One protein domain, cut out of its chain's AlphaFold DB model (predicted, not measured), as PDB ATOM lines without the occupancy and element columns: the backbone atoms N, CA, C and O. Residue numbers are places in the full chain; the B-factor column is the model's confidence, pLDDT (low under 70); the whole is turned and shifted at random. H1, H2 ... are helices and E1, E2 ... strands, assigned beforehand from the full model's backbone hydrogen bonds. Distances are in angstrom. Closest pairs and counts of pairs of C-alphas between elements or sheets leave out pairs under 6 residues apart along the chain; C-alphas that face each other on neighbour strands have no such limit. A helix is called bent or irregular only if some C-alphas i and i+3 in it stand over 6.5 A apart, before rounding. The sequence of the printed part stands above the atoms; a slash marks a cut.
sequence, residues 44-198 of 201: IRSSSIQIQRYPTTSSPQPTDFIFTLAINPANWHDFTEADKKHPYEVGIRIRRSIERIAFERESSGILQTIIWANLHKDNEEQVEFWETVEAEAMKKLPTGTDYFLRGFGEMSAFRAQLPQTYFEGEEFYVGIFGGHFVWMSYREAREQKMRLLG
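Overview. This is residues 44 to 198 of the 201 residues of an uncharacterized protein of Hyaloscypha variabilis F (UniProt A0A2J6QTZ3). A strongly twisted wall of four strands stands between a group of helices, H1, H2 and H3, on one face and the single helix H5 on the other. The long helix H2 bends and folds back on itself: its second arm H2b packs on the sheet with H3 beside it, while its first arm H2a and H1 lie farther out. The printed part has 155 residues, with five named helices and four named strands in the order E1 H1 H2 H3 E2 H4 E3 E4 H5. The sheet is mixed, in the order E1 E2 E3 E4, and the class is mixed, helices and strands. The whole is compact, with a radius of gyration of the C-alphas of 15.8 A, yet elongated, spanning 53 by 34 by 28 A.

Arrangement. Start at E1, residues 44 to 50, an edge strand parallel to E2, residues 145 to 152; N 47 and O 148 are 3.0 A apart, within hydrogen-bond range. E2 is antiparallel to E3, residues 171 to 177, with N 149 and O 174 at 2.8 A. E3 and E4, residues 180 to 184, form an antiparallel hairpin, with N 175 and O 182 at 2.8 A. Between E1 and E2 come H1, residues 73 to 81, H2, residues 87 to 120, and H3, residues 127 to 138, making a strand-helix-strand unit, two parallel neighbour strands with helices between. H1 is irregular: C-alphas 74 and 77 are 7.4 A apart. By its hydrogen bonds H2 was assigned as one helix, but it is bent, with C-alphas 104 and 107 9.7 A apart; its arms are H2a, residues 87 to 104, and H2b, residues 107 to 120. H1 touches residues 89 to 94 of H2a, closest at the C-alphas of Thr 80 and Val 90, 5.4 A. H2b and H3 form a helical hairpin at a shallow tilt of 19 degrees, closest at the C-alphas of Ala 117 and Trp 130, 5.0 A. H2b is on the sheet at a height of 8.7 A, and H5, residues 186 to 196, is on the opposite face at 9.2 A: three layers, helices on both faces of a sheet. H4, residues 155 to 161, is close to but not clearly touching H2b; the C-alphas of Leu 119 and Gln 161, their closest, are 6.9 A apart. Every O i to N i+4 pair is within hydrogen-bond range in H2b, H3 and H5, against 12 of 14 in H2a, 2 of 3 in H4 and 1 of 5 in H1, where 4 of 6 O i to N i+3 pairs are.

Along the chain. Find C-alpha 44 at (253.602, 174.525, 242.876), where E1 begins. H2a runs 26.4 A from C-alpha 87 at (263.515, 148.600, 219.095), H2b 20.3 A and E2 21.8 A. H5 ends at C-alpha 196, at (249.943, 174.381, 249.975).

Size, cuts and confidence. The C-alphas of Lys 85 and Gly 198 are the two farthest apart, 53.8 A. The printed part has no cut, and its one long link, 22 residues, joins E1 to H1. Look for pLDDT under 70 at residue 44 and in residues 52 to 64, 80 to 88, 153 to 160 and 195 to 198; the mean of the printed part is 79.4.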
ATOM      1  N   ILE A  44     254.702 175.480 243.009       63.97
ATOM      2  CA  ILE A  44     253.602 174.525 242.876       63.97
ATOM      3  C   ILE A  44     252.547 175.140 241.970       63.97
ATOM      4  O   ILE A  44     251.977 176.189 242.275       63.97
ATOM      5  N   ARG A  45     252.311 174.505 240.821       71.56
ATOM      6  CA  ARG A  45     251.296 174.925 239.857       71.56
ATOM      7  C   ARG A  45     250.026 174.126 240.092       71.56
ATOM      8  O   ARG A  45     250.005 172.913 239.906       71.56
ATOM      9  N   SER A  46     248.966 174.829 240.478       71.19
ATOM     10  CA  SER A  46     247.616 174.274 240.464       71.19
ATOM     11  C   SER A  46     247.020 174.466 239.075       71.19
ATOM     12  O   SER A  46     247.057 175.572 238.529       71.19
ATOM     13  N   SER A  47     246.521 173.402 238.459       70.69
ATOM     14  CA  SER A  47     245.915 173.472 237.126       70.69
ATOM     15  C   SER A  47     244.726 172.530 237.012       70.69
ATOM     16  O   SER A  47     244.642 171.513 237.696       70.69
ATOM     17  N   SER A  48     243.778 172.894 236.152       74.56
ATOM     18  CA  SER A  48     242.702 171.998 235.739       74.56
ATOM     19  C   SER A  48     242.995 171.500 234.334       74.56
ATOM     20  O   SER A  48     243.391 172.288 233.475       74.56
ATOM     21  N   ILE A  49     242.830 170.201 234.118       76.75
ATOM     22  CA  ILE A  49     243.106 169.560 232.839       76.75
ATOM     23  C   ILE A  49     241.873 168.800 232.370       76.75
ATOM     24  O   ILE A  49     241.291 168.002 233.104       76.75
ATOM     25  N   GLN A  50     241.466 169.067 231.134       73.62
ATOM     26  CA  GLN A  50     240.432 168.289 230.476       73.62
ATOM     27  C   GLN A  50     241.116 167.190 229.679       73.62
ATOM     28  O   GLN A  50     241.908 167.483 228.780       73.62
ATOM     29  N   ILE A  51     240.804 165.935 229.988       75.50
ATOM     30  CA  ILE A  51     241.257 164.824 229.158       75.50
ATOM     31  C   ILE A  51     240.385 164.794 227.903       75.50
ATOM     32  O   ILE A  51     239.153 164.748 227.986       75.50
ATOM     33  N   GLN A  52     241.025 164.876 226.736       69.06
ATOM     34  CA  GLN A  52     240.325 164.849 225.455       69.06
ATOM     35  C   GLN A  52     239.582 163.515 225.267       69.06
ATOM     36  O   GLN A  52     240.075 162.455 225.647       69.06
ATOM     37  N   ARG A  53     238.385 163.567 224.662       66.94
ATOM     38  CA  ARG A  53     237.666 162.362 224.223       66.94
ATOM     39  C   ARG A  53     238.284 161.843 222.934       66.94
ATOM     40  O   ARG A  53     238.470 162.609 221.987       66.94
ATOM     41  N   TYR A  54     238.529 160.541 222.893       66.19
ATOM     42  CA  TYR A  54     239.079 159.868 221.727       66.19
ATOM     43  C   TYR A  54     238.015 158.985 221.073       66.19
ATOM     44  O   TYR A  54     237.258 158.324 221.787       66.19
ATOM     45  N   PRO A  55     237.930 158.960 219.734       57.78
ATOM     46  CA  PRO A  55     237.029 158.051 219.042       57.78
ATOM     47  C   PRO A  55     237.417 156.588 219.313       57.78
ATOM     48  O   PRO A  55     238.597 156.240 219.387       57.78
ATOM     49  N   THR A  56     236.409 155.725 219.451       54.91
ATOM     50  CA  THR A  56     236.564 154.272 219.639       54.91
ATOM     51  C   THR A  56     236.764 153.513 218.325       54.91
ATOM     52  O   THR A  56     237.188 152.362 218.351       54.91
ATOM     53  N   THR A  57     236.500 154.136 217.173       48.03
ATOM     54  CA  THR A  57     236.608 153.499 215.850       48.03
ATOM     55  C   THR A  57     237.263 154.401 214.804       48.03
ATOM     56  O   THR A  57     237.024 155.608 214.777       48.03
ATOM     57  N   SER A  58     238.071 153.752 213.952       48.59
ATOM     58  CA  SER A  58     238.966 154.265 212.901       48.59
ATOM     59  C   SER A  58     239.938 155.350 213.364       48.59
ATOM     60  O   SER A  58     239.670 156.546 213.255       48.59
ATOM     61  N   SER A  59     241.104 154.909 213.842       51.34
ATOM     62  CA  SER A  59     242.269 155.781 213.974       51.34
ATOM     63  C   SER A  59     242.585 156.406 212.611       51.34
ATOM     64  O   SER A  59     242.610 155.665 211.621       51.34
ATOM     65  N   PRO A  60     242.873 157.717 212.505       51.69
ATOM     66  CA  PRO A  60     243.601 158.194 211.340       51.69
ATOM     67  C   PRO A  60     244.889 157.367 211.256       51.69
ATOM     68  O   PRO A  60     245.550 157.155 212.278       51.69
ATOM     69  N   GLN A  61     245.212 156.834 210.075       53.88
ATOM     70  CA  GLN A  61     246.538 156.259 209.874       53.88
ATOM     71  C   GLN A  61     247.542 157.385 210.123       53.88
ATOM     72  O   GLN A  61     247.433 158.422 209.462       53.88
ATOM     73  N   PRO A  62     248.457 157.266 211.096       55.41
ATOM     74  CA  PRO A  62     249.446 158.304 211.277       55.41
ATOM     75  C   PRO A  62     250.317 158.337 210.037       55.41
ATOM     76  O   PRO A  62     250.803 157.311 209.567       55.41
ATOM     77  N   THR A  63     250.523 159.538 209.528       58.94
ATOM     78  CA  THR A  63     251.327 159.788 208.337       58.94
ATOM     79  C   THR A  63     252.789 159.358 208.523       58.94
ATOM     80  O   THR A  63     253.436 159.033 207.536       58.94
ATOM     81  N   ASP A  64     253.275 159.283 209.776       69.75
ATOM     82  CA  ASP A  64     254.698 159.099 210.112       69.75
ATOM     83  C   ASP A  64     254.977 158.095 211.256       69.75
ATOM     84  O   ASP A  64     256.018 158.187 211.908       69.75
ATOM     85  N   PHE A  65     254.059 157.169 211.570       76.62
ATOM     86  CA  PHE A  65     254.219 156.219 212.698       76.62
ATOM     87  C   PHE A  65     254.465 156.887 214.073       76.62
ATOM     88  O   PHE A  65     255.096 156.321 214.967       76.62
ATOM     89  N   ILE A  66     253.973 158.114 214.242       82.69
ATOM     90  CA  ILE A  66     253.999 158.879 215.493       82.69
ATOM     91  C   ILE A  66     252.593 158.960 216.078       82.69
ATOM     92  O   ILE A  66     251.612 159.093 215.342       82.69
ATOM     93  N   PHE A  67     252.490 158.913 217.403       86.62
ATOM     94  CA  PHE A  67     251.215 159.102 218.088       86.62
ATOM     95  C   PHE A  67     250.967 160.586 218.396       86.62
ATOM     96  O   PHE A  67     251.886 161.403 218.464       86.62
ATOM     97  N   THR A  68     249.698 160.949 218.579       86.94
ATOM     98  CA  THR A  68     249.264 162.308 218.938       86.94
ATOM     99  C   THR A  68     248.059 162.241 219.875       86.94
ATOM    100  O   THR A  68     247.391 161.211 219.958       86.94
ATOM    101  N   LEU A  69     247.696 163.366 220.499       83.88
ATOM    102  CA  LEU A  69     246.446 163.499 221.265       83.88
ATOM    103  C   LEU A  69     245.180 163.558 220.377       83.88
ATOM    104  O   LEU A  69     244.094 163.846 220.867       83.88
ATOM    105  N   ALA A  70     245.276 163.296 219.070       80.19
ATOM    106  CA  ALA A  70     244.107 163.011 218.232       80.19
ATOM    107  C   ALA A  70     243.801 161.502 218.145       80.19
ATOM    108  O   ALA A  70     242.732 161.111 217.680       80.19
ATOM    109  N   ILE A  71     244.737 160.660 218.585       79.94
ATOM    110  CA  ILE A  71     244.684 159.202 218.499       79.94
ATOM    111  C   ILE A  71     244.423 158.634 219.890       79.94
ATOM    112  O   ILE A  71     245.022 159.097 220.860       79.94
ATOM    113  N   ASN A  72     243.566 157.613 219.982       82.00
ATOM    114  CA  ASN A  72     243.284 156.937 221.246       82.00
ATOM    115  C   ASN A  72     244.583 156.389 221.883       82.00
ATOM    116  O   ASN A  72     245.268 155.599 221.226       82.00
ATOM    117  N   PRO A  73     244.911 156.771 223.134       83.56
ATOM    118  CA  PRO A  73     246.112 156.320 223.837       83.56
ATOM    119  C   PRO A  73     246.279 154.808 223.914       83.56
ATOM    120  O   PRO A  73     247.398 154.330 223.773       83.56
ATOM    121  N   ALA A  74     245.185 154.047 224.012       81.81
ATOM    122  CA  ALA A  74     245.243 152.583 224.027       81.81
ATOM    123  C   ALA A  74     245.915 151.981 222.774       81.81
ATOM    124  O   ALA A  74     246.414 150.864 222.825       81.81
ATOM    125  N   ASN A  75     245.965 152.733 221.667       81.94
ATOM    126  CA  ASN A  75     246.554 152.298 220.403       81.94
ATOM    127  C   ASN A  75     247.950 152.900 220.159       81.94
ATOM    128  O   ASN A  75     248.536 152.668 219.108       81.94
ATOM    129  N   TRP A  76     248.486 153.737 221.061       86.56
ATOM    130  CA  TRP A  76     249.757 154.438 220.818       86.56
ATOM    131  C   TRP A  76     250.931 153.486 220.590       86.56
ATOM    132  O   TRP A  76     251.774 153.757 219.732       86.56
ATOM    133  N   HIS A  77     250.934 152.369 221.315       86.12
ATOM    134  CA  HIS A  77     251.917 151.301 221.187       86.12
ATOM    135  C   HIS A  77     251.994 150.755 219.750       86.12
ATOM    136  O   HIS A  77     253.080 150.688 219.166       86.12
ATOM    137  N   ASP A  78     250.840 150.491 219.126       80.25
ATOM    138  CA  ASP A  78     250.731 149.896 217.786       80.25
ATOM    139  C   ASP A  78     251.415 150.738 216.699       80.25
ATOM    140  O   ASP A  78     251.981 150.206 215.742       80.25
ATOM    141  N   PHE A  79     251.416 152.066 216.844       72.50
ATOM    142  CA  PHE A  79     252.069 152.960 215.879       72.50
ATOM    143  C   PHE A  79     253.588 152.924 215.976       72.50
ATOM    144  O   PHE A  79     254.280 153.174 214.989       72.50
ATOM    145  N   THR A  80     254.115 152.588 217.148       67.38
ATOM    146  CA  THR A  80     255.555 152.441 217.344       67.38
ATOM    147  C   THR A  80     256.054 151.035 217.027       67.38
ATOM    148  O   THR A  80     257.192 150.898 216.587       67.38
ATOM    149  N   GLU A  81     255.188 150.024 217.134       65.06
ATOM    150  CA  GLU A  81     255.496 148.611 216.875       65.06
ATOM    151  C   GLU A  81     255.248 148.129 215.439       65.06
ATOM    152  O   GLU A  81     255.569 146.983 215.113       65.06
ATOM    153  N   ALA A  82     254.725 148.983 214.552       55.16
ATOM    154  CA  ALA A  82     254.438 148.626 213.158       55.16
ATOM    155  C   ALA A  82     255.655 148.091 212.360       55.16
ATOM    156  O   ALA A  82     255.476 147.572 211.261       55.16
ATOM    157  N   ASP A  83     256.875 148.147 212.910       50.09
ATOM    158  CA  ASP A  83     258.022 147.391 212.405       50.09
ATOM    159  C   ASP A  83     258.828 146.782 213.570       50.09
ATOM    160  O   ASP A  83     259.769 147.385 214.092       50.09
ATOM    161  N   LYS A  84     258.459 145.561 213.992       53.47
ATOM    162  CA  LYS A  84     259.072 144.781 215.099       53.47
ATOM    163  C   LYS A  84     260.581 144.489 214.944       53.47
ATOM    164  O   LYS A  84     261.147 143.708 215.703       53.47
ATOM    165  N   LYS A  85     261.243 145.069 213.943       54.69
ATOM    166  CA  LYS A  85     262.653 144.850 213.602       54.69
ATOM    167  C   LYS A  85     263.616 145.824 214.284       54.69
ATOM    168  O   LYS A  85     264.804 145.516 214.355       54.69
ATOM    169  N   HIS A  86     263.143 146.964 214.804       62.25
ATOM    170  CA  HIS A  86     264.031 148.035 215.280       62.25
ATOM    171  C   HIS A  86     263.583 148.682 216.609       62.25
ATOM    172  O   HIS A  86     263.082 149.805 216.607       62.25
ATOM    173  N   PRO A  87     263.847 148.048 217.772       64.56
ATOM    174  CA  PRO A  87     263.515 148.600 219.095       64.56
ATOM    175  C   PRO A  87     264.080 150.010 219.342       64.56
ATOM    176  O   PRO A  87     263.438 150.855 219.958       64.56
ATOM    177  N   TYR A  88     265.264 150.309 218.796       63.94
ATOM    178  CA  TYR A  88     265.876 151.639 218.882       63.94
ATOM    179  C   TYR A  88     265.012 152.747 218.251       63.94
ATOM    180  O   TYR A  88     265.015 153.890 218.713       63.94
ATOM    181  N   GLU A  89     264.236 152.425 217.215       77.19
ATOM    182  CA  GLU A  89     263.369 153.400 216.558       77.19
ATOM    183  C   GLU A  89     262.159 153.779 217.415       77.19
ATOM    184  O   GLU A  89     261.673 154.905 217.295       77.19
ATOM    185  N   VAL A  90     261.716 152.901 218.321       81.62
ATOM    186  CA  VAL A  90     260.589 153.161 219.231       81.62
ATOM    187  C   VAL A  90     260.886 154.376 220.108       81.62
ATOM    188  O   VAL A  90     260.107 155.329 220.123       81.62
ATOM    189  N   GLY A  91     262.057 154.421 220.753       85.81
ATOM    190  CA  GLY A  91     262.456 155.556 221.593       85.81
ATOM    191  C   GLY A  91     262.539 156.883 220.825       85.81
ATOM    192  O   GLY A  91     262.120 157.929 221.327       85.81
ATOM    193  N   ILE A  92     263.015 156.853 219.573       87.69
ATOM    194  CA  ILE A  92     263.048 158.039 218.699       87.69
ATOM    195  C   ILE A  92     261.628 158.499 218.354       87.69
ATOM    196  O   ILE A  92     261.342 159.699 218.407       87.69
ATOM    197  N   ARG A  93     260.733 157.569 218.007       87.19
ATOM    198  CA  ARG A  93     259.333 157.868 217.666       87.19
ATOM    199  C   ARG A  93     258.572 158.420 218.869       87.19
ATOM    200  O   ARG A  93     257.848 159.405 218.711       87.19
ATOM    201  N   ILE A  94     258.793 157.873 220.068       92.31
ATOM    202  CA  ILE A  94     258.244 158.411 221.320       92.31
ATOM    203  C   ILE A  94     258.711 159.853 221.508       92.31
ATOM    204  O   ILE A  94     257.878 160.752 221.614       92.31
ATOM    205  N   ARG A  95     260.025 160.112 221.461       93.31
ATOM    206  CA  ARG A  95     260.562 161.471 221.634       93.31
ATOM    207  C   ARG A  95     259.960 162.465 220.640       93.31
ATOM    208  O   ARG A  95     259.523 163.538 221.052       93.31
ATOM    209  N   ARG A  96     259.889 162.103 219.354       92.31
ATOM    210  CA  ARG A  96     259.284 162.948 218.307       92.31
ATOM    211  C   ARG A  96     257.803 163.219 218.565       92.31
ATOM    212  O   ARG A  96     257.350 164.348 218.391       92.31
ATOM    213  N   SER A  97     257.059 162.207 219.008       93.50
ATOM    214  CA  SER A  97     255.640 162.343 219.360       93.50
ATOM    215  C   SER A  97     255.460 163.321 220.528       93.50
ATOM    216  O   SER A  97     254.650 164.244 220.451       93.50
ATOM    217  N   ILE A  98     256.280 163.193 221.576       95.62
ATOM    218  CA  ILE A  98     256.281 164.103 222.729       95.62
ATOM    219  C   ILE A  98     256.665 165.533 222.332       95.62
ATOM    220  O   ILE A  98     256.037 166.485 222.788       95.62
ATOM    221  N   GLU A  99     257.673 165.710 221.477       94.19
ATOM    222  CA  GLU A  99     258.076 167.025 220.962       94.19
ATOM    223  C   GLU A  99     256.953 167.709 220.193       94.19
ATOM    224  O   GLU A  99     256.688 168.893 220.408       94.19
ATOM    225  N   ARG A 100     256.251 166.950 219.355       92.06
ATOM    226  CA  ARG A 100     255.091 167.443 218.621       92.06
ATOM    227  C   ARG A 100     253.955 167.844 219.560       92.06
ATOM    228  O   ARG A 100     253.416 168.935 219.418       92.06
ATOM    229  N   ILE A 101     253.634 167.017 220.555       92.12
ATOM    230  CA  ILE A 101     252.605 167.338 221.558       92.12
ATOM    231  C   ILE A 101     252.993 168.591 222.356       92.12
ATOM    232  O   ILE A 101     252.148 169.459 222.564       92.12
ATOM    233  N   ALA A 102     254.259 168.719 222.768       92.19
ATOM    234  CA  ALA A 102     254.753 169.909 223.462       92.19
ATOM    235  C   ALA A 102     254.582 171.173 222.610       92.19
ATOM    236  O   ALA A 102     254.172 172.207 223.125       92.19
ATOM    237  N   PHE A 103     254.886 171.085 221.313       89.69
ATOM    238  CA  PHE A 103     254.743 172.197 220.381       89.69
ATOM    239  C   PHE A 103     253.274 172.578 220.144       89.69
ATOM    240  O   PHE A 103     252.937 173.757 220.149       89.69
ATOM    241  N   GLU A 104     252.388 171.595 219.965       87.50
ATOM    242  CA  GLU A 104     250.981 171.833 219.616       87.50
ATOM    243  C   GLU A 104     250.096 172.192 220.823       87.50
ATOM    244  O   GLU A 104     249.071 172.857 220.665       87.50
ATOM    245  N   ARG A 105     250.431 171.700 222.024       82.69
ATOM    246  CA  ARG A 105     249.545 171.721 223.209       82.69
ATOM    247  C   ARG A 105     250.229 172.191 224.495       82.69
ATOM    248  O   ARG A 105     249.593 172.194 225.557       82.69
ATOM    249  N   GLU A 106     251.500 172.576 224.415       87.19
ATOM    250  CA  GLU A 106     252.305 173.067 225.536       87.19
ATOM    251  C   GLU A 106     252.272 172.119 226.754       87.19
ATOM    252  O   GLU A 106     252.166 170.895 226.626       87.19
ATOM    253  N   SER A 107     252.349 172.674 227.969       85.19
ATOM    254  CA  SER A 107     252.299 171.903 229.213       85.19
ATOM    255  C   SER A 107     251.005 171.105 229.357       85.19
ATOM    256  O   SER A 107     251.035 170.024 229.932       85.19
ATOM    257  N   SER A 108     249.877 171.588 228.826       84.81
ATOM    258  CA  SER A 108     248.604 170.866 228.940       84.81
ATOM    259  C   SER A 108     248.649 169.519 228.214       84.81
ATOM    260  O   SER A 108     248.218 168.516 228.772       84.81
ATOM    261  N   GLY A 109     249.239 169.460 227.017       87.62
ATOM    262  CA  GLY A 109     249.393 168.203 226.289       87.62
ATOM    263  C   GLY A 109     250.349 167.245 226.989       87.62
ATOM    264  O   GLY A 109     250.038 166.070 227.138       87.62
ATOM    265  N   ILE A 110     251.472 167.762 227.493       93.31
ATOM    266  CA  ILE A 110     252.458 166.962 228.231       93.31
ATOM    267  C   ILE A 110     251.862 166.344 229.498       93.31
ATOM    268  O   ILE A 110     252.059 165.157 229.750       93.31
ATOM    269  N   LEU A 111     251.090 167.113 230.265       91.19
ATOM    270  CA  LEU A 111     250.423 166.608 231.464       91.19
ATOM    271  C   LEU A 111     249.372 165.537 231.123       91.19
ATOM    272  O   LEU A 111     249.298 164.531 231.826       91.19
ATOM    273  N   GLN A 112     248.612 165.695 230.028       89.94
ATOM    274  CA  GLN A 112     247.707 164.638 229.550       89.94
ATOM    275  C   GLN A 112     248.476 163.365 229.189       89.94
ATOM    276  O   GLN A 112     248.061 162.274 229.572       89.94
ATOM    277  N   THR A 113     249.607 163.493 228.493       92.56
ATOM    278  CA  THR A 113     250.443 162.348 228.117       92.56
ATOM    279  C   THR A 113     250.975 161.594 229.334       92.56
ATOM    280  O   THR A 113     250.918 160.368 229.354       92.56
ATOM    281  N   ILE A 114     251.428 162.300 230.374       93.31
ATOM    282  CA  ILE A 114     251.899 161.682 231.626       93.31
ATOM    283  C   ILE A 114     250.776 160.904 232.323       93.31
ATOM    284  O   ILE A 114     251.013 159.796 232.807       93.31
ATOM    285  N   ILE A 115     249.563 161.467 232.365       90.25
ATOM    286  CA  ILE A 115     248.388 160.804 232.949       90.25
ATOM    287  C   ILE A 115     248.077 159.514 232.184       90.25
ATOM    288  O   ILE A 115     247.902 158.466 232.800       90.25
ATOM    289  N   TRP A 116     248.051 159.567 230.848       88.88
ATOM    290  CA  TRP A 116     247.783 158.391 230.019       88.88
ATOM    291  C   TRP A 116     248.855 157.315 230.137       88.88
ATOM    292  O   TRP A 116     248.508 156.138 230.201       88.88
ATOM    293  N   ALA A 117     250.126 157.712 230.212       92.06
ATOM    294  CA  ALA A 117     251.220 156.780 230.428       92.06
ATOM    295  C   ALA A 117     251.071 156.052 231.762       92.06
ATOM    296  O   ALA A 117     251.086 154.828 231.795       92.06
ATOM    297  N   ASN A 118     250.828 156.787 232.851       90.81
ATOM    298  CA  ASN A 118     250.640 156.183 234.170       90.81
ATOM    299  C   ASN A 118     249.394 155.298 234.272       90.81
ATOM    300  O   ASN A 118     249.384 154.385 235.085       90.81
ATOM    301  N   LEU A 119     248.371 155.542 233.454       85.81
ATOM    302  CA  LEU A 119     247.182 154.695 233.403       85.81
ATOM    303  C   LEU A 119     247.458 153.316 232.778       85.81
ATOM    304  O   LEU A 119     246.849 152.331 233.175       85.81
ATOM    305  N   HIS A 120     248.367 153.240 231.803       85.19
ATOM    306  CA  HIS A 120     248.593 152.026 231.011       85.19
ATOM    307  C   HIS A 120     249.847 151.232 231.411       85.19
ATOM    308  O   HIS A 120     250.113 150.182 230.827       85.19
ATOM    309  N   LYS A 121     250.605 151.688 232.414       81.75
ATOM    310  CA  LYS A 121     251.791 150.981 232.928       81.75
ATOM    311  C   LYS A 121     251.496 149.613 233.543       81.75
ATOM    312  O   LYS A 121     252.415 148.818 233.657       81.75
ATOM    313  N   ASP A 122     250.251 149.330 233.914       75.44
ATOM    314  CA  ASP A 122     249.868 148.025 234.468       75.44
ATOM    315  C   ASP A 122     249.711 146.941 233.382       75.44
ATOM    316  O   ASP A 122     249.505 145.768 233.691       75.44
ATOM    317  N   ASN A 123     249.812 147.307 232.098       80.44
ATOM    318  CA  ASN A 123     249.833 146.344 231.002       80.44
ATOM    319  C   ASN A 123     251.248 145.771 230.824       80.44
ATOM    320  O   ASN A 123     252.090 146.412 230.192       80.44
ATOM    321  N   GLU A 124     251.480 144.557 231.341       77.44
ATOM    322  CA  GLU A 124     252.775 143.852 231.308       77.44
ATOM    323  C   GLU A 124     253.424 143.809 229.912       77.44
ATOM    324  O   GLU A 124     254.642 143.930 229.796       77.44
ATOM    325  N   GLU A 125     252.629 143.703 228.844       81.31
ATOM    326  CA  GLU A 125     253.142 143.633 227.469       81.31
ATOM    327  C   GLU A 125     253.674 144.981 226.952       81.31
ATOM    328  O   GLU A 125     254.416 145.011 225.974       81.31
ATOM    329  N   GLN A 126     253.299 146.095 227.589       84.88
ATOM    330  CA  GLN A 126     253.567 147.457 227.109       84.88
ATOM    331  C   GLN A 126     254.259 148.350 228.154       84.88
ATOM    332  O   GLN A 126     254.387 149.557 227.936       84.88
ATOM    333  N   VAL A 127     254.704 147.797 229.287       87.25
ATOM    334  CA  VAL A 127     255.268 148.577 230.409       87.25
ATOM    335  C   VAL A 127     256.432 149.456 229.957       87.25
ATOM    336  O   VAL A 127     256.405 150.664 230.182       87.25
ATOM    337  N   GLU A 128     257.416 148.882 229.260       88.25
ATOM    338  CA  GLU A 128     258.619 149.603 228.814       88.25
ATOM    339  C   GLU A 128     258.272 150.783 227.891       88.25
ATOM    340  O   GLU A 128     258.849 151.873 227.993       88.25
ATOM    341  N   PHE A 129     257.279 150.595 227.017       90.12
ATOM    342  CA  PHE A 129     256.766 151.659 226.163       90.12
ATOM    343  C   PHE A 129     256.188 152.801 227.006       90.12
ATOM    344  O   PHE A 129     256.585 153.956 226.836       90.12
ATOM    345  N   TRP A 130     255.289 152.492 227.942       91.75
ATOM    346  CA  TRP A 130     254.613 153.502 228.755       91.75
ATOM    347  C   TRP A 130     255.548 154.209 229.743       91.75
ATOM    348  O   TRP A 130     255.428 155.422 229.933       91.75
ATOM    349  N   GLU A 131     256.531 153.508 230.305       92.25
ATOM    350  CA  GLU A 131     257.607 154.111 231.102       92.25
ATOM    351  C   GLU A 131     258.455 155.076 230.271       92.25
ATOM    352  O   GLU A 131     258.762 156.186 230.714       92.25
ATOM    353  N   THR A 132     258.778 154.708 229.029       92.62
ATOM    354  CA  THR A 132     259.532 155.584 228.125       92.62
ATOM    355  C   THR A 132     258.725 156.828 227.745       92.62
ATOM    356  O   THR A 132     259.268 157.938 227.733       92.62
ATOM    357  N   VAL A 133     257.422 156.675 227.476       94.81
ATOM    358  CA  VAL A 133     256.506 157.796 227.207       94.81
ATOM    359  C   VAL A 133     256.457 158.754 228.395       94.81
ATOM    360  O   VAL A 133     256.605 159.964 228.203       94.81
ATOM    361  N   GLU A 134     256.295 158.242 229.618       95.12
ATOM    362  CA  GLU A 134     256.313 159.077 230.819       95.12
ATOM    363  C   GLU A 134     257.659 159.795 230.975       95.12
ATOM    364  O   GLU A 134     257.681 161.015 231.151       95.12
ATOM    365  N   ALA A 135     258.776 159.073 230.885       94.12
ATOM    366  CA  ALA A 135     260.103 159.637 231.092       94.12
ATOM    367  C   ALA A 135     260.419 160.755 230.087       94.12
ATOM    368  O   ALA A 135     260.954 161.801 230.465       94.12
ATOM    369  N   GLU A 136     260.083 160.576 228.806       95.56
ATOM    370  CA  GLU A 136     260.267 161.617 227.787       95.56
ATOM    371  C   GLU A 136     259.305 162.800 227.993       95.56
ATOM    372  O   GLU A 136     259.714 163.950 227.809       95.56
ATOM    373  N   ALA A 137     258.065 162.562 228.432       95.38
ATOM    374  CA  ALA A 137     257.110 163.627 228.741       95.38
ATOM    375  C   ALA A 137     257.533 164.454 229.971       95.38
ATOM    376  O   ALA A 137     257.516 165.686 229.921       95.38
ATOM    377  N   MET A 138     258.003 163.807 231.041       93.44
ATOM    378  CA  MET A 138     258.504 164.472 232.253       93.44
ATOM    379  C   MET A 138     259.676 165.414 231.953       93.44
ATOM    380  O   MET A 138     259.736 166.512 232.507       93.44
ATOM    381  N   LYS A 139     260.567 165.056 231.015       93.44
ATOM    382  CA  LYS A 139     261.678 165.927 230.568       93.44
ATOM    383  C   LYS A 139     261.209 167.243 229.939       93.44
ATOM    384  O   LYS A 139     261.998 168.183 229.861       93.44
ATOM    385  N   LYS A 140     259.962 167.321 229.459       93.12
ATOM    386  CA  LYS A 140     259.382 168.545 228.882       93.12
ATOM    387  C   LYS A 140     258.721 169.446 229.927       93.12
ATOM    388  O   LYS A 140     258.388 170.586 229.604       93.12
ATOM    389  N   LEU A 141     258.539 168.981 231.164       87.31
ATOM    390  CA  LEU A 141     258.051 169.834 232.241       87.31
ATOM    391  C   LEU A 141     259.175 170.740 232.781       87.31
ATOM    392  O   LEU A 141     260.320 170.306 232.909       87.31
ATOM    393  N   PRO A 142     258.863 171.998 233.143       82.88
ATOM    394  CA  PRO A 142     259.762 172.858 233.901       82.88
ATOM    395  C   PRO A 142     260.348 172.166 235.139       82.88
ATOM    396  O   PRO A 142     259.614 171.715 236.020       82.88
ATOM    397  N   THR A 143     261.678 172.127 235.230       80.31
ATOM    398  CA  THR A 143     262.381 171.543 236.376       80.31
ATOM    399  C   THR A 143     262.122 172.347 237.654       80.31
ATOM    400  O   THR A 143     261.982 173.571 237.629       80.31
ATOM    401  N   GLY A 144     262.026 171.653 238.793       72.44
ATOM    402  CA  GLY A 144     261.753 172.278 240.096       72.44
ATOM    403  C   GLY A 144     260.337 172.846 240.254       72.44
ATOM    404  O   GLY A 144     260.089 173.607 241.189       72.44
ATOM    405  N   THR A 145     259.426 172.502 239.339       78.06
ATOM    406  CA  THR A 145     258.003 172.822 239.446       78.06
ATOM    407  C   THR A 145     257.229 171.562 239.782       78.06
ATOM    408  O   THR A 145     257.273 170.596 239.022       78.06
ATOM    409  N   ASP A 146     256.492 171.605 240.882       82.12
ATOM    410  CA  ASP A 146     255.525 170.572 241.206       82.12
ATOM    411  C   ASP A 146     254.161 170.936 240.615       82.12
ATOM    412  O   ASP A 146     253.783 172.110 240.534       82.12
ATOM    413  N   TYR A 147     253.398 169.926 240.222       83.62
ATOM    414  CA  TYR A 147     252.066 170.095 239.656       83.62
ATOM    415  C   TYR A 147     251.041 169.459 240.575       83.62
ATOM    416  O   TYR A 147     251.188 168.314 240.984       83.62
ATOM    417  N   PHE A 148     249.980 170.199 240.869       85.12
ATOM    418  CA  PHE A 148     248.775 169.674 241.487       85.12
ATOM    419  C   PHE A 148     247.631 169.860 240.499       85.12
ATOM    420  O   PHE A 148     247.283 170.988 240.138       85.12
ATOM    421  N   LEU A 149     247.081 168.754 240.014       85.50
ATOM    422  CA  LEU A 149     246.126 168.764 238.918       85.50
ATOM    423  C   LEU A 149     244.775 168.246 239.381       85.50
ATOM    424  O   LEU A 149     244.672 167.213 240.040       85.50
ATOM    425  N   ARG A 150     243.739 168.956 238.949       85.00
ATOM    426  CA  ARG A 150     242.364 168.469 238.930       85.00
ATOM    427  C   ARG A 150     242.030 168.060 237.503       85.00
ATOM    428  O   ARG A 150     242.100 168.890 236.595       85.00
ATOM    429  N   GLY A 151     241.708 166.794 237.305       81.19
ATOM    430  CA  GLY A 151     241.349 166.233 236.013       81.19
ATOM    431  C   GLY A 151     239.853 165.984 235.883       81.19
ATOM    432  O   GLY A 151     239.188 165.638 236.858       81.19
ATOM    433  N   PHE A 152     239.351 166.133 234.659       77.94
ATOM    434  CA  PHE A 152     237.999 165.743 234.262       77.94
ATOM    435  C   PHE A 152     238.097 164.780 233.077       77.94
ATOM    436  O   PHE A 152     238.747 165.095 232.072       77.94
ATOM    437  N   GLY A 153     237.461 163.614 233.177       63.59
ATOM    438  CA  GLY A 153     237.482 162.591 232.131       63.59
ATOM    439  C   GLY A 153     236.146 161.867 232.033       63.59
ATOM    440  O   GLY A 153     235.521 161.576 233.049       63.59
ATOM    441  N   GLU A 154     235.692 161.573 230.812       57.69
ATOM    442  CA  GLU A 154     234.477 160.777 230.627       57.69
ATOM    443  C   GLU A 154     234.757 159.305 230.988       57.69
ATOM    444  O   GLU A 154     235.736 158.705 230.544       57.69
ATOM    445  N   MET A 155     233.923 158.758 231.877       52.03
ATOM    446  CA  MET A 155     234.358 157.807 232.901       52.03
ATOM    447  C   MET A 155     234.635 156.363 232.478       52.03
ATOM    448  O   MET A 155     235.401 155.701 233.166       52.03
ATOM    449  N   SER A 156     233.955 155.792 231.485       58.22
ATOM    450  CA  SER A 156     233.769 154.326 231.488       58.22
ATOM    451  C   SER A 156     235.067 153.534 231.294       58.22
ATOM    452  O   SER A 156     235.339 152.624 232.072       58.22
ATOM    453  N   ALA A 157     235.901 153.915 230.324       59.00
ATOM    454  CA  ALA A 157     237.187 153.258 230.077       59.00
ATOM    455  C   ALA A 157     238.257 153.650 231.113       59.00
ATOM    456  O   ALA A 157     239.023 152.808 231.567       59.00
ATOM    457  N   PHE A 158     238.267 154.915 231.541       67.19
ATOM    458  CA  PHE A 158     239.249 155.447 232.490       67.19
ATOM    459  C   PHE A 158     239.019 154.934 233.926       67.19
ATOM    460  O   PHE A 158     239.969 154.587 234.620       67.19
ATOM    461  N   ARG A 159     237.754 154.801 234.363       66.44
ATOM    462  CA  ARG A 159     237.391 154.175 235.653       66.44
ATOM    463  C   ARG A 159     237.560 152.665 235.658       66.44
ATOM    464  O   ARG A 159     237.676 152.094 236.731       66.44
ATOM    465  N   ALA A 160     237.502 152.007 234.501       69.56
ATOM    466  CA  ALA A 160     237.727 150.565 234.450       69.56
ATOM    467  C   ALA A 160     239.179 150.210 234.812       69.56
ATOM    468  O   ALA A 160     239.423 149.115 235.310       69.56
ATOM    469  N   GLN A 161     240.115 151.136 234.586       73.56
ATOM    470  CA  GLN A 161     241.548 150.929 234.806       73.56
ATOM    471  C   GLN A 161     242.038 151.448 236.167       73.56
ATOM    472  O   GLN A 161     243.116 151.064 236.601       73.56
ATOM    473  N   LEU A 162     241.260 152.280 236.875       76.25
ATOM    474  CA  LEU A 162     241.645 152.827 238.180       76.25
ATOM    475  C   LEU A 162     240.631 152.508 239.280       76.25
ATOM    476  O   LEU A 162     239.422 152.586 239.053       76.25
ATOM    477  N   PRO A 163     241.097 152.259 240.517       80.19
ATOM    478  CA  PRO A 163     240.221 152.166 241.676       80.19
ATOM    479  C   PRO A 163     239.306 153.392 241.820       80.19
ATOM    480  O   PRO A 163     239.746 154.537 241.703       80.19
ATOM    481  N   GLN A 164     238.034 153.160 242.171       80.06
ATOM    482  CA  GLN A 164     237.046 154.232 242.394       80.06
ATOM    483  C   GLN A 164     237.477 155.241 243.471       80.06
ATOM    484  O   GLN A 164     237.003 156.370 243.476       80.06
ATOM    485  N   THR A 165     238.394 154.862 244.364       82.38
ATOM    486  CA  THR A 165     238.925 155.707 245.445       82.38
ATOM    487  C   THR A 165     239.655 156.960 244.958       82.38
ATOM    488  O   THR A 165     239.817 157.902 245.732       82.38
ATOM    489  N   TYR A 166     240.098 156.987 243.697       83.75
ATOM    490  CA  TYR A 166     240.757 158.147 243.089       83.75
ATOM    491  C   TYR A 166     239.786 159.171 242.486       83.75
ATOM    492  O   TYR A 166     240.227 160.215 242.004       83.75
ATOM    493  N   PHE A 167     238.477 158.899 242.529       81.38
ATOM    494  CA  PHE A 167     237.456 159.735 241.903       81.38
ATOM    495  C   PHE A 167     236.490 160.351 242.919       81.38
ATOM    496  O   PHE A 167     236.085 159.704 243.880       81.38
ATOM    497  N   GLU A 168     236.063 161.585 242.644       84.88
ATOM    498  CA  GLU A 168     234.960 162.278 243.320       84.88
ATOM    499  C   GLU A 168     233.987 162.783 242.252       84.88
ATOM    500  O   GLU A 168     234.280 163.733 241.523       84.88
ATOM    501  N   GLY A 169     232.841 162.115 242.091       83.25
ATOM    502  CA  GLY A 169     232.001 162.349 240.913       83.25
ATOM    503  C   GLY A 169     232.813 162.107 239.638       83.25
ATOM    504  O   GLY A 169     233.437 161.057 239.525       83.25
ATOM    505  N   GLU A 170     232.830 163.053 238.697       78.69
ATOM    506  CA  GLU A 170     233.590 162.951 237.433       78.69
ATOM    507  C   GLU A 170     235.046 163.440 237.509       78.69
ATOM    508  O   GLU A 170     235.745 163.538 236.498       78.69
ATOM    509  N   GLU A 171     235.501 163.766 238.713       84.25
ATOM    510  CA  GLU A 171     236.778 164.427 238.941       84.25
ATOM    511  C   GLU A 171     237.803 163.453 239.503       84.25
ATOM    512  O   GLU A 171     237.473 162.575 240.298       84.25
ATOM    513  N   PHE A 172     239.063 163.653 239.133       85.81
ATOM    514  CA  PHE A 172     240.199 162.967 239.737       85.81
ATOM    515  C   PHE A 172     241.311 163.962 240.054       85.81
ATOM    516  O   PHE A 172     241.365 165.065 239.500       85.81
ATOM    517  N   TYR A 173     242.215 163.564 240.943       88.25
ATOM    518  CA  TYR A 173     243.313 164.410 241.389       88.25
ATOM    519  C   TYR A 173     244.640 163.687 241.232       88.25
ATOM    520  O   TYR A 173     244.775 162.516 241.589       88.25
ATOM    521  N   VAL A 174     245.628 164.399 240.697       90.69
ATOM    522  CA  VAL A 174     246.989 163.878 240.552       90.69
ATOM    523  C   VAL A 174     248.015 164.925 240.941       90.69
ATOM    524  O   VAL A 174     247.790 166.133 240.819       90.69
ATOM    525  N   GLY A 175     249.161 164.444 241.401       89.00
ATOM    526  CA  GLY A 175     250.338 165.240 241.689       89.00
ATOM    527  C   GLY A 175     251.512 164.842 240.805       89.00
ATOM    528  O   GLY A 175     251.663 163.673 240.462       89.00
ATOM    529  N   ILE A 176     252.366 165.806 240.472       88.38
ATOM    530  CA  ILE A 176     253.730 165.551 240.012       88.38
ATOM    531  C   ILE A 176     254.646 166.288 240.978       88.38
ATOM    532  O   ILE A 176     254.749 167.510 240.904       88.38
ATOM    533  N   PHE A 177     255.256 165.556 241.907       84.69
ATOM    534  CA  PHE A 177     256.073 166.117 242.982       84.69
ATOM    535  C   PHE A 177     257.497 165.595 242.878       84.69
ATOM    536  O   PHE A 177     257.713 164.385 242.835       84.69
ATOM    537  N   GLY A 178     258.481 166.491 242.799       80.44
ATOM    538  CA  GLY A 178     259.886 166.094 242.684       80.44
ATOM    539  C   GLY A 178     260.184 165.201 241.472       80.44
ATOM    540  O   GLY A 178     261.122 164.416 241.520       80.44
ATOM    541  N   GLY A 179     259.383 165.302 240.404       82.81
ATOM    542  CA  GLY A 179     259.496 164.459 239.208       82.81
ATOM    543  C   GLY A 179     258.748 163.124 239.276       82.81
ATOM    544  O   GLY A 179     258.863 162.334 238.346       82.81
ATOM    545  N   HIS A 180     257.967 162.877 240.330       86.44
ATOM    546  CA  HIS A 180     257.196 161.647 240.497       86.44
ATOM    547  C   HIS A 180     255.701 161.899 240.349       86.44
ATOM    548  O   HIS A 180     255.156 162.800 240.988       86.44
ATOM    549  N   PHE A 181     255.043 161.080 239.531       90.44
ATOM    550  CA  PHE A 181     253.593 161.076 239.388       90.44
ATOM    551  C   PHE A 181     252.922 160.359 240.570       90.44
ATOM    552  O   PHE A 181     253.385 159.310 241.013       90.44
ATOM    553  N   VAL A 182     251.822 160.921 241.073       90.88
ATOM    554  CA  VAL A 182     251.067 160.385 242.213       90.88
ATOM    555  C   VAL A 182     249.567 160.513 241.950       90.88
ATOM    556  O   VAL A 182     249.060 161.623 241.779       90.88
ATOM    557  N   TRP A 183     248.846 159.390 241.975       89.38
ATOM    558  CA  TRP A 183     247.383 159.387 242.070       89.38
ATOM    559  C   TRP A 183     246.947 159.790 243.477       89.38
ATOM    560  O   TRP A 183     247.515 159.314 244.457       89.38
ATOM    561  N   MET A 184     245.938 160.653 243.585       88.44
ATOM    562  CA  MET A 184     245.462 161.160 244.871       88.44
ATOM    563  C   MET A 184     243.962 160.928 245.010       88.44
ATOM    564  O   MET A 184     243.174 161.303 244.143       88.44
ATOM    565  N   SER A 185     243.550 160.351 246.132       86.75
ATOM    566  CA  SER A 185     242.154 160.393 246.562       86.75
ATOM    567  C   SER A 185     241.721 161.836 246.825       86.75
ATOM    568  O   SER A 185     242.539 162.722 247.097       86.75
ATOM    569  N   TYR A 186     240.411 162.086 246.823       84.25
ATOM    570  CA  TYR A 186     239.869 163.410 247.149       84.25
ATOM    571  C   TYR A 186     240.358 163.933 248.510       84.25
ATOM    572  O   TYR A 186     240.673 165.116 248.665       84.25
ATOM    573  N   ARG A 187     240.473 163.039 249.500       85.25
ATOM    574  CA  ARG A 187     240.984 163.384 250.827       85.25
ATOM    575  C   ARG A 187     242.444 163.836 250.764       85.25
ATOM    576  O   ARG A 187     242.754 164.906 251.282       85.25
ATOM    577  N   GLU A 188     243.309 163.067 250.111       87.56
ATOM    578  CA  GLU A 188     244.732 163.407 249.959       87.56
ATOM    579  C   GLU A 188     244.908 164.712 249.183       87.56
ATOM    580  O   GLU A 188     245.700 165.570 249.571       87.56
ATOM    581  N   ALA A 189     244.121 164.910 248.125       85.56
ATOM    582  CA  ALA A 189     244.122 166.132 247.335       85.56
ATOM    583  C   ALA A 189     243.723 167.359 248.172       85.56
ATOM    584  O   ALA A 189     244.342 168.423 248.073       85.56
ATOM    585  N   ARG A 190     242.720 167.216 249.050       82.06
ATOM    586  CA  ARG A 190     242.303 168.265 249.988       82.06
ATOM    587  C   ARG A 190     243.386 168.558 251.023       82.06
ATOM    588  O   ARG A 190     243.684 169.727 251.254       82.06
ATOM    589  N   GLU A 191     243.973 167.533 251.632       83.19
ATOM    590  CA  GLU A 191     245.058 167.691 252.608       83.19
ATOM    591  C   GLU A 191     246.269 168.386 251.975       83.19
ATOM    592  O   GLU A 191     246.789 169.357 252.532       83.19
ATOM    593  N   GLN A 192     246.651 167.977 250.764       77.69
ATOM    594  CA  GLN A 192     247.732 168.606 250.016       77.69
ATOM    595  C   GLN A 192     247.407 170.064 249.697       77.69
ATOM    596  O   GLN A 192     248.217 170.938 249.983       77.69
ATOM    597  N   LYS A 193     246.200 170.372 249.210       74.00
ATOM    598  CA  LYS A 193     245.764 171.759 248.989       74.00
ATOM    599  C   LYS A 193     245.857 172.606 250.263       74.00
ATOM    600  O   LYS A 193     246.294 173.750 250.196       74.00
ATOM    601  N   MET A 194     245.472 172.065 251.417       71.50
ATOM    602  CA  MET A 194     245.560 172.790 252.689       71.50
ATOM    603  C   MET A 194     247.013 173.027 253.123       71.50
ATOM    604  O   MET A 194     247.325 174.125 253.581       71.50
ATOM    605  N   ARG A 195     247.911 172.050 252.920       69.62
ATOM    606  CA  ARG A 195     249.363 172.232 253.119       69.62
ATOM    607  C   ARG A 195     249.913 173.339 252.219       69.62
ATOM    608  O   ARG A 195     250.623 174.214 252.698       69.62
ATOM    609  N   LEU A 196     249.522 173.356 250.942       67.50
ATOM    610  CA  LEU A 196     249.943 174.381 249.975       67.50
ATOM    611  C   LEU A 196     249.492 175.794 250.350       67.50
ATOM    612  O   LEU A 196     250.190 176.761 250.064       67.50
ATOM    613  N   LEU A 197     248.327 175.917 250.985       66.00
ATOM    614  CA  LEU A 197     247.788 177.194 251.452       66.00
ATOM    615  C   LEU A 197     248.357 177.630 252.818       66.00
ATOM    616  O   LEU A 197     247.958 178.673 253.326       66.00
ATOM    617  N   GLY A 198     249.280 176.859 253.407       61.69
ATOM    618  CA  GLY A 198     249.929 177.195 254.678       61.69
ATOM    619  C   GLY A 198     249.083 176.909 255.921       61.69
ATOM    620  O   GLY A 198     249.396 177.413 256.995       61.69
TER     621      GLY A 198